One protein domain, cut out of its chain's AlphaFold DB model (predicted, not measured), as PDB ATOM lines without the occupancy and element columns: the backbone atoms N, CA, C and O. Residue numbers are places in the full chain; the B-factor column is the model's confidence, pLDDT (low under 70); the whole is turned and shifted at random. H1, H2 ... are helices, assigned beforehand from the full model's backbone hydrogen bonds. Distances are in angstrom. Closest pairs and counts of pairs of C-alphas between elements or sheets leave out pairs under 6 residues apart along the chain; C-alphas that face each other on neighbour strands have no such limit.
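Overview. This is residues 147 to 255 of the 256 residues of an uncharacterized protein of Pseudacidovorax intermedius (UniProt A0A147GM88). A helical hairpin of H1 and H2 makes one end of a long, stretched-out domain, the single helix H4 makes the other end, and between them lie the short helix H3 and two long stretches of loop. H1 sticks out past H2 with residues 147 to 155, and residues 242 to 255, most of them in H4, stick out at the opposite end of the domain. The printed part has 109 residues, with four named helices in the order H1, H2, H3, H4 and no named strand; the class is all helix. The whole is extended, with a radius of gyration of the C-alphas of 20.6 A, and its C-alphas span 68 by 34 by 29 A, only just elongated.

Arrangement. The longest helix is H1, residues 147 to 170. It touches H2, residues 174 to 186, with residues 157 to 168 alone. The closest C-alphas of the two are those of Ala 164 and Ala 177, 4.4 A apart. They form a helical hairpin, at a shallow tilt of 21 degrees, opposite ways, with their centres 11.8 A apart. H3, residues 202 to 209, touches no helix and is apart from H1 and H2. H4, residues 235 to 253, touches no helix either and is apart from H1, H2 and H3. In H1 and H3 every O i to N i+4 pair is within hydrogen-bond range; in H2 it is 6 of 9 pairs and in H4 14 of 15.

Along the chain. H1 begins at C-alpha 147, at (38.364, -48.752, -30.741), and measures 34.1 A from first to last C-alpha. H4 measures 27.0 A from C-alpha 235 to C-alpha 253, the latter at (31.831, -30.724, -83.440). H2 measures 18.3 A from C-alpha 174 to C-alpha 186. H3 is the shortest, 10.6 A, and begins at C-alpha 202, at (15.296, -35.335, -43.469).

Size, cuts and confidence. The two C-alphas farthest apart are those of Gly 171 and Phe 255, at 69.8 A. Without the stretches that stand free, residues 147 to 155 and 242 to 255, the body has 86 residues and spans 48 by 26 by 20 A. The printed part has no cut. The link from H1 to H2 is tight, with 3 residues. The links from H2 to H3, residues 187 to 201, and from H3 to H4, residues 210 to 234, are long. The mean pLDDT of the printed part is 84.8, and residues 226 to 230 and 249 to 255 of the model are under 70.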
ATOM      1  N   LEU A 147      39.092 -47.669 -30.077       80.62
ATOM      2  CA  LEU A 147      38.364 -48.752 -30.741       80.62
ATOM      3  C   LEU A 147      37.319 -49.409 -29.832       80.62
ATOM      4  O   LEU A 147      36.201 -49.635 -30.284       80.62
ATOM      5  N   ASN A 148      37.642 -49.676 -28.564       79.19
ATOM      6  CA  ASN A 148      36.691 -50.256 -27.614       79.19
ATOM      7  C   ASN A 148      35.551 -49.289 -27.281       79.19
ATOM      8  O   ASN A 148      34.393 -49.707 -27.231       79.19
ATOM      9  N   VAL A 149      35.847 -47.997 -27.121       86.00
ATOM     10  CA  VAL A 149      34.818 -46.963 -26.932       86.00
ATOM     11  C   VAL A 149      33.905 -46.891 -28.158       86.00
ATOM     12  O   VAL A 149      32.687 -46.971 -28.017       86.00
ATOM     13  N   MET A 150      34.474 -46.832 -29.366       88.50
ATOM     14  CA  MET A 150      33.702 -46.803 -30.615       88.50
ATOM     15  C   MET A 150      32.853 -48.067 -30.796       88.50
ATOM     16  O   MET A 150      31.681 -47.972 -31.156       88.50
ATOM     17  N   ALA A 151      33.404 -49.248 -30.505       87.62
ATOM     18  CA  ALA A 151      32.676 -50.510 -30.586       87.62
ATOM     19  C   ALA A 151      31.481 -50.547 -29.622       87.62
ATOM     20  O   ALA A 151      30.402 -50.992 -30.009       87.62
ATOM     21  N   ARG A 152      31.645 -50.038 -28.393       87.44
ATOM     22  CA  ARG A 152      30.553 -49.934 -27.412       87.44
ATOM     23  C   ARG A 152      29.467 -48.959 -27.861       87.44
ATOM     24  O   ARG A 152      28.299 -49.321 -27.828       87.44
ATOM     25  N   LEU A 153      29.841 -47.776 -28.352       88.69
ATOM     26  CA  LEU A 153      28.878 -46.794 -28.867       88.69
ATOM     27  C   LEU A 153      28.066 -47.351 -30.047       88.69
ATOM     28  O   LEU A 153      26.844 -47.224 -30.077       88.69
ATOM     29  N   LEU A 154      28.731 -48.018 -30.998       91.81
ATOM     30  CA  LEU A 154      28.060 -48.670 -32.125       91.81
ATOM     31  C   LEU A 154      27.137 -49.802 -31.661       91.81
ATOM     32  O   LEU A 154      26.023 -49.934 -32.167       91.81
ATOM     33  N   HIS A 155      27.583 -50.608 -30.696       92.50
ATOM     34  CA  HIS A 155      26.781 -51.684 -30.124       92.50
ATOM     35  C   HIS A 155      25.505 -51.156 -29.455       92.50
ATOM     36  O   HIS A 155      24.415 -51.660 -29.737       92.50
ATOM     37  N   ASP A 156      25.619 -50.121 -28.623       90.56
ATOM     38  CA  ASP A 156      24.481 -49.521 -27.925       90.56
ATOM     39  C   ASP A 156      23.495 -48.888 -28.920       90.56
ATOM     40  O   ASP A 156      22.284 -49.081 -28.800       90.56
ATOM     41  N   GLN A 157      23.994 -48.228 -29.974       91.69
ATOM     42  CA  GLN A 157      23.148 -47.667 -31.032       91.69
ATOM     43  C   GLN A 157      22.393 -48.749 -31.822       91.69
ATOM     44  O   GLN A 157      21.205 -48.593 -32.118       91.69
ATOM     45  N   ILE A 158      23.052 -49.864 -32.159       95.31
ATOM     46  CA  ILE A 158      22.399 -51.010 -32.812       95.31
ATOM     47  C   ILE A 158      21.334 -51.606 -31.887       95.31
ATOM     48  O   ILE A 158      20.229 -51.909 -32.339       95.31
ATOM     49  N   THR A 159      21.636 -51.729 -30.597       94.06
ATOM     50  CA  THR A 159      20.713 -52.264 -29.591       94.06
ATOM     51  C   THR A 159      19.481 -51.368 -29.424       94.06
ATOM     52  O   THR A 159      18.359 -51.871 -29.376       94.06
ATOM     53  N   ALA A 160      19.646 -50.041 -29.432       92.38
ATOM     54  CA  ALA A 160      18.527 -49.096 -29.414       92.38
ATOM     55  C   ALA A 160      17.630 -49.232 -30.661       92.38
ATOM     56  O   ALA A 160      16.404 -49.245 -30.546       92.38
ATOM     57  N   ASN A 161      18.224 -49.420 -31.845       94.88
ATOM     58  CA  ASN A 161      17.467 -49.660 -33.079       94.88
ATOM     59  C   ASN A 161      16.703 -50.997 -33.038       94.88
ATOM     60  O   ASN A 161      15.574 -51.085 -33.523       94.88
ATOM     61  N   GLN A 162      17.288 -52.037 -32.435       96.06
ATOM     62  CA  GLN A 162      16.607 -53.315 -32.202       96.06
ATOM     63  C   GLN A 162      15.425 -53.158 -31.237       96.06
ATOM     64  O   GLN A 162      14.355 -53.703 -31.499       96.06
ATOM     65  N   ALA A 163      15.584 -52.379 -30.162       95.31
ATOM     66  CA  ALA A 163      14.498 -52.070 -29.234       95.31
ATOM     67  C   ALA A 163      13.352 -51.318 -29.930       95.31
ATOM     68  O   ALA A 163      12.193 -51.700 -29.772       95.31
ATOM     69  N   ALA A 164      13.667 -50.333 -30.780       96.88
ATOM     70  CA  ALA A 164      12.678 -49.636 -31.602       96.88
ATOM     71  C   ALA A 164      11.913 -50.604 -32.525       96.88
ATOM     72  O   ALA A 164      10.687 -50.552 -32.606       96.88
ATOM     73  N   TRP A 165      12.612 -51.535 -33.184       96.38
ATOM     74  CA  TRP A 165      11.972 -52.557 -34.018       96.38
ATOM     75  C   TRP A 165      11.021 -53.452 -33.211       96.38
ATOM     76  O   TRP A 165       9.900 -53.711 -33.644       96.38
ATOM     77  N   ILE A 166      11.447 -53.909 -32.031       96.69
ATOM     78  CA  ILE A 166      10.624 -54.740 -31.142       96.69
ATOM     79  C   ILE A 166       9.377 -53.972 -30.680       96.69
ATOM     80  O   ILE A 166       8.278 -54.519 -30.747       96.69
ATOM     81  N   GLU A 167       9.523 -52.709 -30.270       97.81
ATOM     82  CA  GLU A 167       8.407 -51.838 -29.872       97.81
ATOM     83  C   GLU A 167       7.407 -51.640 -31.019       97.81
ATOM     84  O   GLU A 167       6.195 -51.689 -30.814       97.81
ATOM     85  N   TRP A 168       7.899 -51.495 -32.251       97.25
ATOM     86  CA  TRP A 168       7.036 -51.378 -33.421       97.25
ATOM     87  C   TRP A 168       6.260 -52.671 -33.707       97.25
ATOM     88  O   TRP A 168       5.061 -52.616 -33.977       97.25
ATOM     89  N   GLN A 169       6.921 -53.831 -33.653       97.81
ATOM     90  CA  GLN A 169       6.303 -55.114 -34.012       97.81
ATOM     91  C   GLN A 169       5.411 -55.700 -32.908       97.81
ATOM     92  O   GLN A 169       4.469 -56.439 -33.205       97.81
ATOM     93  N   HIS A 170       5.720 -55.422 -31.642       97.12
ATOM     94  CA  HIS A 170       5.116 -56.110 -30.496       97.12
ATOM     95  C   HIS A 170       4.635 -55.178 -29.377       97.12
ATOM     96  O   HIS A 170       3.972 -55.650 -28.453       97.12
ATOM     97  N   GLY A 171       4.969 -53.889 -29.439       95.12
ATOM     98  CA  GLY A 171       4.619 -52.887 -28.437       95.12
ATOM     99  C   GLY A 171       3.484 -51.966 -28.885       95.12
ATOM    100  O   GLY A 171       2.516 -52.389 -29.520       95.12
ATOM    101  N   ALA A 172       3.598 -50.688 -28.533       95.25
ATOM    102  CA  ALA A 172       2.579 -49.669 -28.785       95.25
ATOM    103  C   ALA A 172       2.621 -49.068 -30.208       95.25
ATOM    104  O   ALA A 172       1.900 -48.110 -30.487       95.25
ATOM    105  N   GLY A 173       3.416 -49.637 -31.119       95.62
ATOM    106  CA  GLY A 173       3.446 -49.259 -32.533       95.62
ATOM    107  C   GLY A 173       4.593 -48.317 -32.908       95.62
ATOM    108  O   GLY A 173       5.545 -48.118 -32.154       95.62
ATOM    109  N   ALA A 174       4.531 -47.771 -34.125       95.38
ATOM    110  CA  ALA A 174       5.640 -47.034 -34.737       95.38
ATOM    111  C   ALA A 174       5.945 -45.709 -34.016       95.38
ATOM    112  O   ALA A 174       7.104 -45.328 -33.874       95.38
ATOM    113  N   GLU A 175       4.921 -45.026 -33.512       95.06
ATOM    114  CA  GLU A 175       5.065 -43.779 -32.765       95.06
ATOM    115  C   GLU A 175       5.804 -44.002 -31.439       95.06
ATOM    116  O   GLU A 175       6.680 -43.216 -31.080       95.06
ATOM    117  N   ALA A 176       5.514 -45.101 -30.736       94.00
ATOM    118  CA  ALA A 176       6.236 -45.475 -29.522       94.00
ATOM    119  C   ALA A 176       7.673 -45.923 -29.831       94.00
ATOM    120  O   ALA A 176       8.604 -45.569 -29.108       94.00
ATOM    121  N   ALA A 177       7.880 -46.625 -30.949       95.25
ATOM    122  CA  ALA A 177       9.212 -46.993 -31.421       95.25
ATOM    123  C   ALA A 177      10.106 -45.769 -31.692       95.25
ATOM    124  O   ALA A 177      11.300 -45.805 -31.397       95.25
ATOM    125  N   MET A 178       9.539 -44.661 -32.181       94.50
ATOM    126  CA  MET A 178      10.291 -43.419 -32.395       94.50
ATOM    127  C   MET A 178      10.846 -42.810 -31.104       94.50
ATOM    128  O   MET A 178      11.869 -42.131 -31.168       94.50
ATOM    129  N   ALA A 179      10.262 -43.092 -29.935       93.06
ATOM    130  CA  ALA A 179      10.817 -42.637 -28.662       93.06
ATOM    131  C   ALA A 179      12.198 -43.260 -28.379       93.06
ATOM    132  O   ALA A 179      13.074 -42.583 -27.842       93.06
ATOM    133  N   TRP A 180      12.440 -44.510 -28.795       92.75
ATOM    134  CA  TRP A 180      13.759 -45.150 -28.680       92.75
ATOM    135  C   TRP A 180      14.817 -44.437 -29.525       92.75
ATOM    136  O   TRP A 180      15.927 -44.200 -29.051       92.75
ATOM    137  N   VAL A 181      14.452 -44.039 -30.746       90.19
ATOM    138  CA  VAL A 181      15.324 -43.257 -31.634       90.19
ATOM    139  C   VAL A 181      15.555 -41.857 -31.058       90.19
ATOM    140  O   VAL A 181      16.693 -41.407 -30.956       90.19
ATOM    141  N   GLN A 182      14.488 -41.184 -30.621       89.56
ATOM    142  CA  GLN A 182      14.555 -39.831 -30.071       89.56
ATOM    143  C   GLN A 182      15.411 -39.762 -28.801       89.56
ATOM    144  O   GLN A 182      16.205 -38.837 -28.663       89.56
ATOM    145  N   ASN A 183      15.304 -40.745 -27.903       87.31
ATOM    146  CA  ASN A 183      16.098 -40.796 -26.673       87.31
ATOM    147  C   ASN A 183      17.606 -40.868 -26.954       87.31
ATOM    148  O   ASN A 183      18.388 -40.219 -26.259       87.31
ATOM    149  N   GLY A 184      18.007 -41.610 -27.993       84.38
ATOM    150  CA  GLY A 184      19.403 -41.679 -28.431       84.38
ATOM    151  C   GLY A 184      19.932 -40.353 -28.987       84.38
ATOM    152  O   GLY A 184      21.110 -40.051 -28.826       84.38
ATOM    153  N   LEU A 185      19.065 -39.535 -29.592       86.81
ATOM    154  CA  LEU A 185      19.441 -38.252 -30.191       86.81
ATOM    155  C   LEU A 185      19.365 -37.079 -29.204       86.81
ATOM    156  O   LEU A 185      20.197 -36.179 -29.262       86.81
ATOM    157  N   ILE A 186      18.389 -37.067 -28.294       84.00
ATOM    158  CA  ILE A 186      18.155 -35.928 -27.394       84.00
ATOM    159  C   ILE A 186      19.218 -35.816 -26.301       84.00
ATOM    160  O   ILE A 186      19.669 -34.714 -26.013       84.00
ATOM    161  N   GLY A 187      19.640 -36.940 -25.709       75.38
ATOM    162  CA  GLY A 187      20.596 -36.942 -24.597       75.38
ATOM    163  C   GLY A 187      21.924 -36.254 -24.944       75.38
ATOM    164  O   GLY A 187      22.372 -35.403 -24.176       75.38
ATOM    165  N   PRO A 188      22.532 -36.564 -26.102       77.81
ATOM    166  CA  PRO A 188      23.742 -35.895 -26.579       77.81
ATOM    167  C   PRO A 188      23.518 -34.533 -27.266       77.81
ATOM    168  O   PRO A 188      24.498 -33.881 -27.617       77.81
ATOM    169  N   GLY A 189      22.268 -34.110 -27.498       84.62
ATOM    170  CA  GLY A 189      21.960 -32.882 -28.244       84.62
ATOM    171  C   GLY A 189      22.143 -33.002 -29.764       84.62
ATOM    172  O   GLY A 189      22.612 -32.068 -30.401       84.62
ATOM    173  N   HIS A 190      21.811 -34.154 -30.352       87.69
ATOM    174  CA  HIS A 190      21.914 -34.429 -31.795       87.69
ATOM    175  C   HIS A 190      20.604 -34.232 -32.573       87.69
ATOM    176  O   HIS A 190      20.546 -34.550 -33.761       87.69
ATOM    177  N   ILE A 191      19.539 -33.755 -31.924       89.56
ATOM    178  CA  ILE A 191      18.324 -33.345 -32.635       89.56
ATOM    179  C   ILE A 191      18.603 -31.966 -33.247       89.56
ATOM    180  O   ILE A 191      18.900 -31.056 -32.479       89.56
ATOM    181  N   PRO A 192      18.528 -31.811 -34.580       90.56
ATOM    182  CA  PRO A 192      18.759 -30.524 -35.224       90.56
ATOM    183  C   PRO A 192      17.672 -29.513 -34.874       90.56
ATOM    184  O   PRO A 192      16.495 -29.882 -34.779       90.56
ATOM    185  N   ASP A 193      18.052 -28.242 -34.744       90.19
ATOM    186  CA  ASP A 193      17.073 -27.170 -34.601       90.19
ATOM    187  C   ASP A 193      16.300 -26.974 -35.919       90.19
ATOM    188  O   ASP A 193      16.809 -27.164 -37.028       90.19
ATOM    189  N   GLU A 194      15.022 -26.598 -35.825       91.19
ATOM    190  CA  GLU A 194      14.164 -26.478 -37.012       91.19
ATOM    191  C   GLU A 194      14.581 -25.351 -37.973       91.19
ATOM    192  O   GLU A 194      14.169 -25.357 -39.139       91.19
ATOM    193  N   ASP A 195      15.341 -24.367 -37.490       93.06
ATOM    194  CA  ASP A 195      15.866 -23.238 -38.258       93.06
ATOM    195  C   ASP A 195      17.263 -23.493 -38.846       93.06
ATOM    196  O   ASP A 195      17.729 -22.699 -39.670       93.06
ATOM    197  N   GLU A 196      17.902 -24.617 -38.513       90.69
ATOM    198  CA  GLU A 196      19.153 -25.028 -39.142       90.69
ATOM    199  C   GLU A 196      18.966 -25.377 -40.630       90.69
ATOM    200  O   GLU A 196      17.886 -25.811 -41.061       90.69
ATOM    201  N   PRO A 197      20.022 -25.240 -41.460       90.44
ATOM    202  CA  PRO A 197      19.995 -25.696 -42.844       90.44
ATOM    203  C   PRO A 197      19.522 -27.152 -42.946       90.44
ATOM    204  O   PRO A 197      20.182 -28.073 -42.479       90.44
ATOM    205  N   TYR A 198      18.373 -27.348 -43.596       90.75
ATOM    206  CA  TYR A 198      17.711 -28.647 -43.767       90.75
ATOM    207  C   TYR A 198      17.151 -29.291 -42.485       90.75
ATOM    208  O   TYR A 198      16.737 -30.448 -42.547       90.75
ATOM    209  N   GLY A 199      17.027 -28.563 -41.366       89.25
ATOM    210  CA  GLY A 199      16.471 -29.078 -40.100       89.25
ATOM    211  C   GLY A 199      15.034 -29.618 -40.209       89.25
ATOM    212  O   GLY A 199      14.599 -30.451 -39.422       89.25
ATOM    213  N   ARG A 200      14.303 -29.215 -41.257       92.88
ATOM    214  CA  ARG A 200      12.952 -29.704 -41.596       92.88
ATOM    215  C   ARG A 200      12.906 -30.687 -42.774       92.88
ATOM    216  O   ARG A 200      11.826 -31.098 -43.192       92.88
ATOM    217  N   GLU A 201      14.052 -31.055 -43.346       91.81
ATOM    218  CA  GLU A 201      14.149 -31.825 -44.589       91.81
ATOM    219  C   GLU A 201      15.072 -33.043 -44.425       91.81
ATOM    220  O   GLU A 201      16.233 -33.011 -44.824       91.81
ATOM    221  N   ALA A 202      14.535 -34.150 -43.894       90.38
ATOM    222  CA  ALA A 202      15.296 -35.335 -43.469       90.38
ATOM    223  C   ALA A 202      16.334 -35.846 -44.489       90.38
ATOM    224  O   ALA A 202      17.479 -36.108 -44.129       90.38
ATOM    225  N   GLN A 203      15.958 -35.955 -45.769       87.75
ATOM    226  CA  GLN A 203      16.884 -36.411 -46.810       87.75
ATOM    227  C   GLN A 203      18.032 -35.415 -47.033       87.75
ATOM    228  O   GLN A 203      19.186 -35.817 -47.081       87.75
ATOM    229  N   ALA A 204      17.728 -34.117 -47.121       89.69
ATOM    230  CA  ALA A 204      18.747 -33.091 -47.333       89.69
ATOM    231  C   ALA A 204      19.657 -32.924 -46.107       89.69
ATOM    232  O   ALA A 204      20.849 -32.682 -46.272       89.69
ATOM    233  N   TRP A 205      19.119 -33.117 -44.898       92.38
ATOM    234  CA  TRP A 205      19.917 -33.191 -43.677       92.38
ATOM    235  C   TRP A 205      20.933 -34.333 -43.746       92.38
ATOM    236  O   TRP A 205      22.123 -34.110 -43.534       92.38
ATOM    237  N   PHE A 206      20.487 -35.547 -44.084       89.56
ATOM    238  CA  PHE A 206      21.375 -36.705 -44.197       89.56
ATOM    239  C   PHE A 206      22.450 -36.505 -45.271       89.56
ATOM    240  O   PHE A 206      23.631 -36.713 -44.999       89.56
ATOM    241  N   ASP A 207      22.056 -36.052 -46.464       88.75
ATOM    242  CA  ASP A 207      22.968 -35.870 -47.598       88.75
ATOM    243  C   ASP A 207      24.064 -34.827 -47.316       88.75
ATOM    244  O   ASP A 207      25.168 -34.928 -47.854       88.75
ATOM    245  N   ALA A 208      23.765 -33.827 -46.477       88.50
ATOM    246  CA  ALA A 208      24.709 -32.788 -46.071       88.50
ATOM    247  C   ALA A 208      25.639 -33.198 -44.917       88.50
ATOM    248  O   ALA A 208      26.747 -32.674 -44.833       88.50
ATOM    249  N   ASN A 209      25.194 -34.090 -44.024       88.00
ATOM    250  CA  ASN A 209      25.847 -34.323 -42.728       88.00
ATOM    251  C   ASN A 209      26.423 -35.737 -42.542       88.00
ATOM    252  O   ASN A 209      27.016 -36.018 -41.499       88.00
ATOM    253  N   CYS A 210      26.250 -36.655 -43.498       87.50
ATOM    254  CA  CYS A 210      26.869 -37.978 -43.409       87.50
ATOM    255  C   CYS A 210      28.411 -37.888 -43.471       87.50
ATOM    256  O   CYS A 210      28.972 -36.875 -43.876       87.50
ATOM    257  N   ALA A 211      29.116 -38.946 -43.053       87.56
ATOM    258  CA  ALA A 211      30.582 -38.930 -42.925       87.56
ATOM    259  C   ALA A 211      31.323 -38.614 -44.240       87.56
ATOM    260  O   ALA A 211      32.421 -38.060 -44.217       87.56
ATOM    261  N   GLU A 212      30.704 -38.936 -45.377       84.38
ATOM    262  CA  GLU A 212      31.157 -38.569 -46.718       84.38
ATOM    263  C   GLU A 212      30.034 -37.784 -47.418       84.38
ATOM    264  O   GLU A 212      29.258 -38.380 -48.172       84.38
ATOM    265  N   PRO A 213      29.900 -36.465 -47.149       82.38
ATOM    266  CA  PRO A 213      28.799 -35.663 -47.671       82.38
ATOM    267  C   PRO A 213      28.710 -35.729 -49.192       82.38
ATOM    268  O   PRO A 213      29.723 -35.690 -49.903       82.38
ATOM    269  N   LEU A 214      27.484 -35.793 -49.707       81.56
ATOM    270  CA  LEU A 214      27.271 -35.867 -51.146       81.56
ATOM    271  C   LEU A 214      27.640 -34.530 -51.816       81.56
ATOM    272  O   LEU A 214      27.446 -33.463 -51.227       81.56
ATOM    273  N   PRO A 215      28.141 -34.542 -53.071       84.94
ATOM    274  CA  PRO A 215      28.484 -33.310 -53.773       84.94
ATOM    275  C   PRO A 215      27.294 -32.357 -53.839       84.94
ATOM    276  O   PRO A 215      26.139 -32.779 -53.953       84.94
ATOM    277  N   GLN A 216      27.567 -31.061 -53.805       87.00
ATOM    278  CA  GLN A 216      26.518 -30.059 -53.891       87.00
ATOM    279  C   GLN A 216      26.052 -29.907 -55.341       87.00
ATOM    280  O   GLN A 216      26.854 -29.785 -56.267       87.00
ATOM    281  N   CYS A 217      24.737 -29.875 -55.538       87.38
ATOM    282  CA  CYS A 217      24.155 -29.485 -56.810       87.38
ATOM    283  C   CYS A 217      24.446 -27.997 -57.082       87.38
ATOM    284  O   CYS A 217      24.597 -27.209 -56.149       87.38
ATOM    285  N   PHE A 218      24.423 -27.563 -58.345       85.00
ATOM    286  CA  PHE A 218      24.634 -26.153 -58.714       85.00
ATOM    287  C   PHE A 218      23.636 -25.171 -58.068       85.00
ATOM    288  O   PHE A 218      23.893 -23.975 -58.020       85.00
ATOM    289  N   CYS A 219      22.494 -25.659 -57.573       86.12
ATOM    290  CA  CYS A 219      21.525 -24.861 -56.820       86.12
ATOM    291  C   CYS A 219      21.896 -24.658 -55.338       86.12
ATOM    292  O   CYS A 219      21.133 -24.040 -54.603       86.12
ATOM    293  N   GLY A 220      23.024 -25.208 -54.878       85.00
ATOM    294  CA  GLY A 220      23.459 -25.137 -53.483       85.00
ATOM    295  C   GLY A 220      22.838 -26.201 -52.568       85.00
ATOM    296  O   GLY A 220      23.149 -26.245 -51.384       85.00
ATOM    297  N   ARG A 221      21.974 -27.085 -53.075       88.81
ATOM    298  CA  ARG A 221      21.403 -28.183 -52.280       88.81
ATOM    299  C   ARG A 221      22.313 -29.419 -52.336       88.81
ATOM    300  O   ARG A 221      22.813 -29.708 -53.430       88.81
ATOM    301  N   PRO A 222      22.526 -30.156 -51.228       88.31
ATOM    302  CA  PRO A 222      23.223 -31.435 -51.278       88.31
ATOM    303  C   PRO A 222      22.517 -32.357 -52.273       88.31
ATOM    304  O   PRO A 222      21.288 -32.329 -52.428       88.31
ATOM    305  N   SER A 223      23.310 -33.091 -53.044       85.00
ATOM    306  CA  SER A 223      22.757 -34.044 -53.996       85.00
ATOM    307  C   SER A 223      22.222 -35.280 -53.292       85.00
ATOM    308  O   SER A 223      22.748 -35.674 -52.268       85.00
ATOM    309  N   ASN A 224      21.206 -35.907 -53.881       79.00
ATOM    310  CA  ASN A 224      20.713 -37.234 -53.496       79.00
ATOM    311  C   ASN A 224      20.863 -38.251 -54.644       79.00
ATOM    312  O   ASN A 224      20.550 -39.430 -54.499       79.00
ATOM    313  N   ILE A 225      21.332 -37.791 -55.811       72.00
ATOM    314  CA  ILE A 225      21.594 -38.595 -57.003       72.00
ATOM    315  C   ILE A 225      23.079 -38.471 -57.344       72.00
ATOM    316  O   ILE A 225      23.547 -37.421 -57.797       72.00
ATOM    317  N   GLY A 226      23.817 -39.565 -57.169       65.69
ATOM    318  CA  GLY A 226      25.211 -39.673 -57.587       65.69
ATOM    319  C   GLY A 226      25.329 -40.032 -59.068       65.69
ATOM    320  O   GLY A 226      24.967 -41.132 -59.476       65.69
ATOM    321  N   TRP A 227      25.886 -39.133 -59.883       55.12
ATOM    322  CA  TRP A 227      26.360 -39.465 -61.230       55.12
ATOM    323  C   TRP A 227      27.702 -38.782 -61.501       55.12
ATOM    324  O   TRP A 227      27.813 -37.562 -61.390       55.12
ATOM    325  N   MET A 228      28.732 -39.578 -61.822       62.94
ATOM    326  CA  MET A 228      30.092 -39.120 -62.163       62.94
ATOM    327  C   MET A 228      30.660 -38.059 -61.199       62.94
ATOM    328  O   MET A 228      31.286 -37.098 -61.638       62.94
ATOM    329  N   ALA A 229      30.404 -38.214 -59.895       59.62
ATOM    330  CA  ALA A 229      30.823 -37.292 -58.832       59.62
ATOM    331  C   ALA A 229      30.328 -35.830 -58.965       59.62
ATOM    332  O   ALA A 229      30.837 -34.957 -58.270       59.62
ATOM    333  N   GLN A 230      29.333 -35.542 -59.820       67.75
ATOM    334  CA  GLN A 230      28.809 -34.179 -60.016       67.75
ATOM    335  C   GLN A 230      27.533 -33.855 -59.228       67.75
ATOM    336  O   GLN A 230      27.189 -32.686 -59.172       67.75
ATOM    337  N   GLY A 231      26.878 -34.851 -58.618       80.62
ATOM    338  CA  GLY A 231      25.774 -34.703 -57.657       80.62
ATOM    339  C   GLY A 231      24.584 -33.821 -58.082       80.62
ATOM    340  O   GLY A 231      24.684 -32.601 -58.170       80.62
ATOM    341  N   PHE A 232      23.383 -34.392 -58.213       85.31
ATOM    342  CA  PHE A 232      22.156 -33.605 -58.436       85.31
ATOM    343  C   PHE A 232      21.124 -33.817 -57.327       85.31
ATOM    344  O   PHE A 232      20.967 -34.926 -56.826       85.31
ATOM    345  N   CYS A 233      20.407 -32.756 -56.944       86.06
ATOM    346  CA  CYS A 233      19.361 -32.831 -55.913       86.06
ATOM    347  C   CYS A 233      17.990 -33.269 -56.465       86.06
ATOM    348  O   CYS A 233      17.069 -33.550 -55.701       86.06
ATOM    349  N   CYS A 234      17.815 -33.260 -57.791       85.56
ATOM    350  CA  CYS A 234      16.604 -33.720 -58.462       85.56
ATOM    351  C   CYS A 234      16.870 -34.049 -59.940       85.56
ATOM    352  O   CYS A 234      17.846 -33.588 -60.543       85.56
ATOM    353  N   LYS A 235      15.950 -34.808 -60.551       85.38
ATOM    354  CA  LYS A 235      16.006 -35.168 -61.975       85.38
ATOM    355  C   LYS A 235      16.013 -33.940 -62.895       85.38
ATOM    356  O   LYS A 235      16.742 -33.929 -63.876       85.38
ATOM    357  N   ALA A 236      15.257 -32.892 -62.563       87.31
ATOM    358  CA  ALA A 236      15.192 -31.681 -63.380       87.31
ATOM    359  C   ALA A 236      16.562 -30.987 -63.503       87.31
ATOM    360  O   ALA A 236      16.967 -30.620 -64.602       87.31
ATOM    361  N   HIS A 237      17.307 -30.874 -62.399       87.75
ATOM    362  CA  HIS A 237      18.659 -30.304 -62.409       87.75
ATOM    363  C   HIS A 237      19.663 -31.204 -63.138       87.75
ATOM    364  O   HIS A 237      20.506 -30.706 -63.883       87.75
ATOM    365  N   HIS A 238      19.544 -32.525 -62.982       86.44
ATOM    366  CA  HIS A 238      20.337 -33.478 -63.761       86.44
ATOM    367  C   HIS A 238      20.097 -33.322 -65.273       86.44
ATOM    368  O   HIS A 238      21.046 -33.263 -66.061       86.44
ATOM    369  N   ASP A 239      18.832 -33.243 -65.686       86.69
ATOM    370  CA  ASP A 239      18.444 -33.155 -67.092       86.69
ATOM    371  C   ASP A 239      18.846 -31.795 -67.691       86.69
ATOM    372  O   ASP A 239      19.331 -31.744 -68.825       86.69
ATOM    373  N   GLN A 240      18.750 -30.707 -66.913       87.31
ATOM    374  CA  GLN A 240      19.271 -29.390 -67.289       87.31
ATOM    375  C   GLN A 240      20.780 -29.445 -67.566       87.31
ATOM    376  O   GLN A 240      21.220 -29.080 -68.659       87.31
ATOM    377  N   ALA A 241      21.564 -29.957 -66.615       83.00
ATOM    378  CA  ALA A 241      23.012 -30.063 -66.761       83.00
ATOM    379  C   ALA A 241      23.405 -30.975 -67.937       83.00
ATOM    380  O   ALA A 241      24.321 -30.669 -68.702       83.00
ATOM    381  N   SER A 242      22.680 -32.077 -68.138       80.00
ATOM    382  CA  SER A 242      22.893 -32.989 -69.267       80.00
ATOM    383  C   SER A 242      22.601 -32.321 -70.615       80.00
ATOM    384  O   SER A 242      23.376 -32.469 -71.565       80.00
ATOM    385  N   GLY A 243      21.519 -31.541 -70.698       83.62
ATOM    386  CA  GLY A 243      21.155 -30.776 -71.890       83.62
ATOM    387  C   GLY A 243      22.166 -29.679 -72.229       83.62
ATOM    388  O   GLY A 243      22.511 -29.494 -73.397       83.62
ATOM    389  N   GLU A 244      22.694 -28.979 -71.225       78.62
ATOM    390  CA  GLU A 244      23.764 -27.988 -71.399       78.62
ATOM    391  C   GLU A 244      25.061 -28.635 -71.911       78.62
ATOM    392  O   GLU A 244      25.644 -28.163 -72.891       78.62
ATOM    393  N   ARG A 245      25.471 -29.782 -71.348       72.44
ATOM    394  CA  ARG A 245      26.652 -30.532 -71.819       72.44
ATOM    395  C   ARG A 245      26.496 -31.030 -73.256       72.44
ATOM    396  O   ARG A 245      27.446 -30.951 -74.038       72.44
ATOM    397  N   ALA A 246      25.303 -31.499 -73.632       73.75
ATOM    398  CA  ALA A 246      25.012 -31.920 -75.001       73.75
ATOM    399  C   ALA A 246      25.157 -30.761 -76.006       73.75
ATOM    400  O   ALA A 246      25.722 -30.956 -77.086       73.75
ATOM    401  N   LYS A 247      24.726 -29.545 -75.637       74.88
ATOM    402  CA  LYS A 247      24.885 -28.332 -76.462       74.88
ATOM    403  C   LYS A 247      26.356 -27.949 -76.650       74.88
ATOM    404  O   LYS A 247      26.770 -27.684 -77.777       74.88
ATOM    405  N   VAL A 248      27.163 -27.990 -75.586       71.88
ATOM    406  CA  VAL A 248      28.613 -27.707 -75.656       71.88
ATOM    407  C   VAL A 248      29.339 -28.729 -76.545       71.88
ATOM    408  O   VAL A 248      30.143 -28.356 -77.402       71.88
ATOM    409  N   GLY A 249      29.014 -30.019 -76.410       65.06
ATOM    410  CA  GLY A 249      29.592 -31.084 -77.236       65.06
ATOM    411  C   GLY A 249      29.153 -31.053 -78.707       65.06
ATOM    412  O   GLY A 249      29.895 -31.503 -79.581       65.06
ATOM    413  N   ALA A 250      27.964 -30.524 -79.007       63.22
ATOM    414  CA  ALA A 250      27.511 -30.285 -80.378       63.22
ATOM    415  C   ALA A 250      28.237 -29.087 -81.014       63.22
ATOM    416  O   ALA A 250      28.736 -29.213 -82.129       63.22
ATOM    417  N   GLY A 251      28.395 -27.982 -80.276       56.00
ATOM    418  CA  GLY A 251      29.125 -26.801 -80.746       56.00
ATOM    419  C   GLY A 251      30.595 -27.086 -81.068       56.00
ATOM    420  O   GLY A 251      31.098 -26.634 -82.088       56.00
ATOM    421  N   CYS A 252      31.276 -27.918 -80.272       51.09
ATOM    422  CA  CYS A 252      32.674 -28.292 -80.526       51.09
ATOM    423  C   CYS A 252      32.857 -29.180 -81.781       51.09
ATOM    424  O   CYS A 252      33.913 -29.158 -82.409       51.09
ATOM    425  N   ARG A 253      31.820 -29.924 -82.199       50.88
ATOM    426  CA  ARG A 253      31.831 -30.724 -83.440       50.88
ATOM    427  C   ARG A 253      31.538 -29.918 -84.705       50.88
ATOM    428  O   ARG A 253      31.824 -30.409 -85.787       50.88
ATOM    429  N   GLN A 254      30.996 -28.708 -84.582       51.75
ATOM    430  CA  GLN A 254      30.698 -27.825 -85.717       51.75
ATOM    431  C   GLN A 254      31.885 -26.953 -86.160       51.75
ATOM    432  O   GLN A 254      31.796 -26.303 -87.195       51.75
ATOM    433  N   PHE A 255      32.994 -26.964 -85.412       49.22
ATOM    434  CA  PHE A 255      34.230 -26.225 -85.716       49.22
ATOM    435  C   PHE A 255      35.414 -27.138 -86.109       49.22
ATOM    436  O   PHE A 255      36.567 -26.728 -85.981       49.22
TER     437      PHE A 255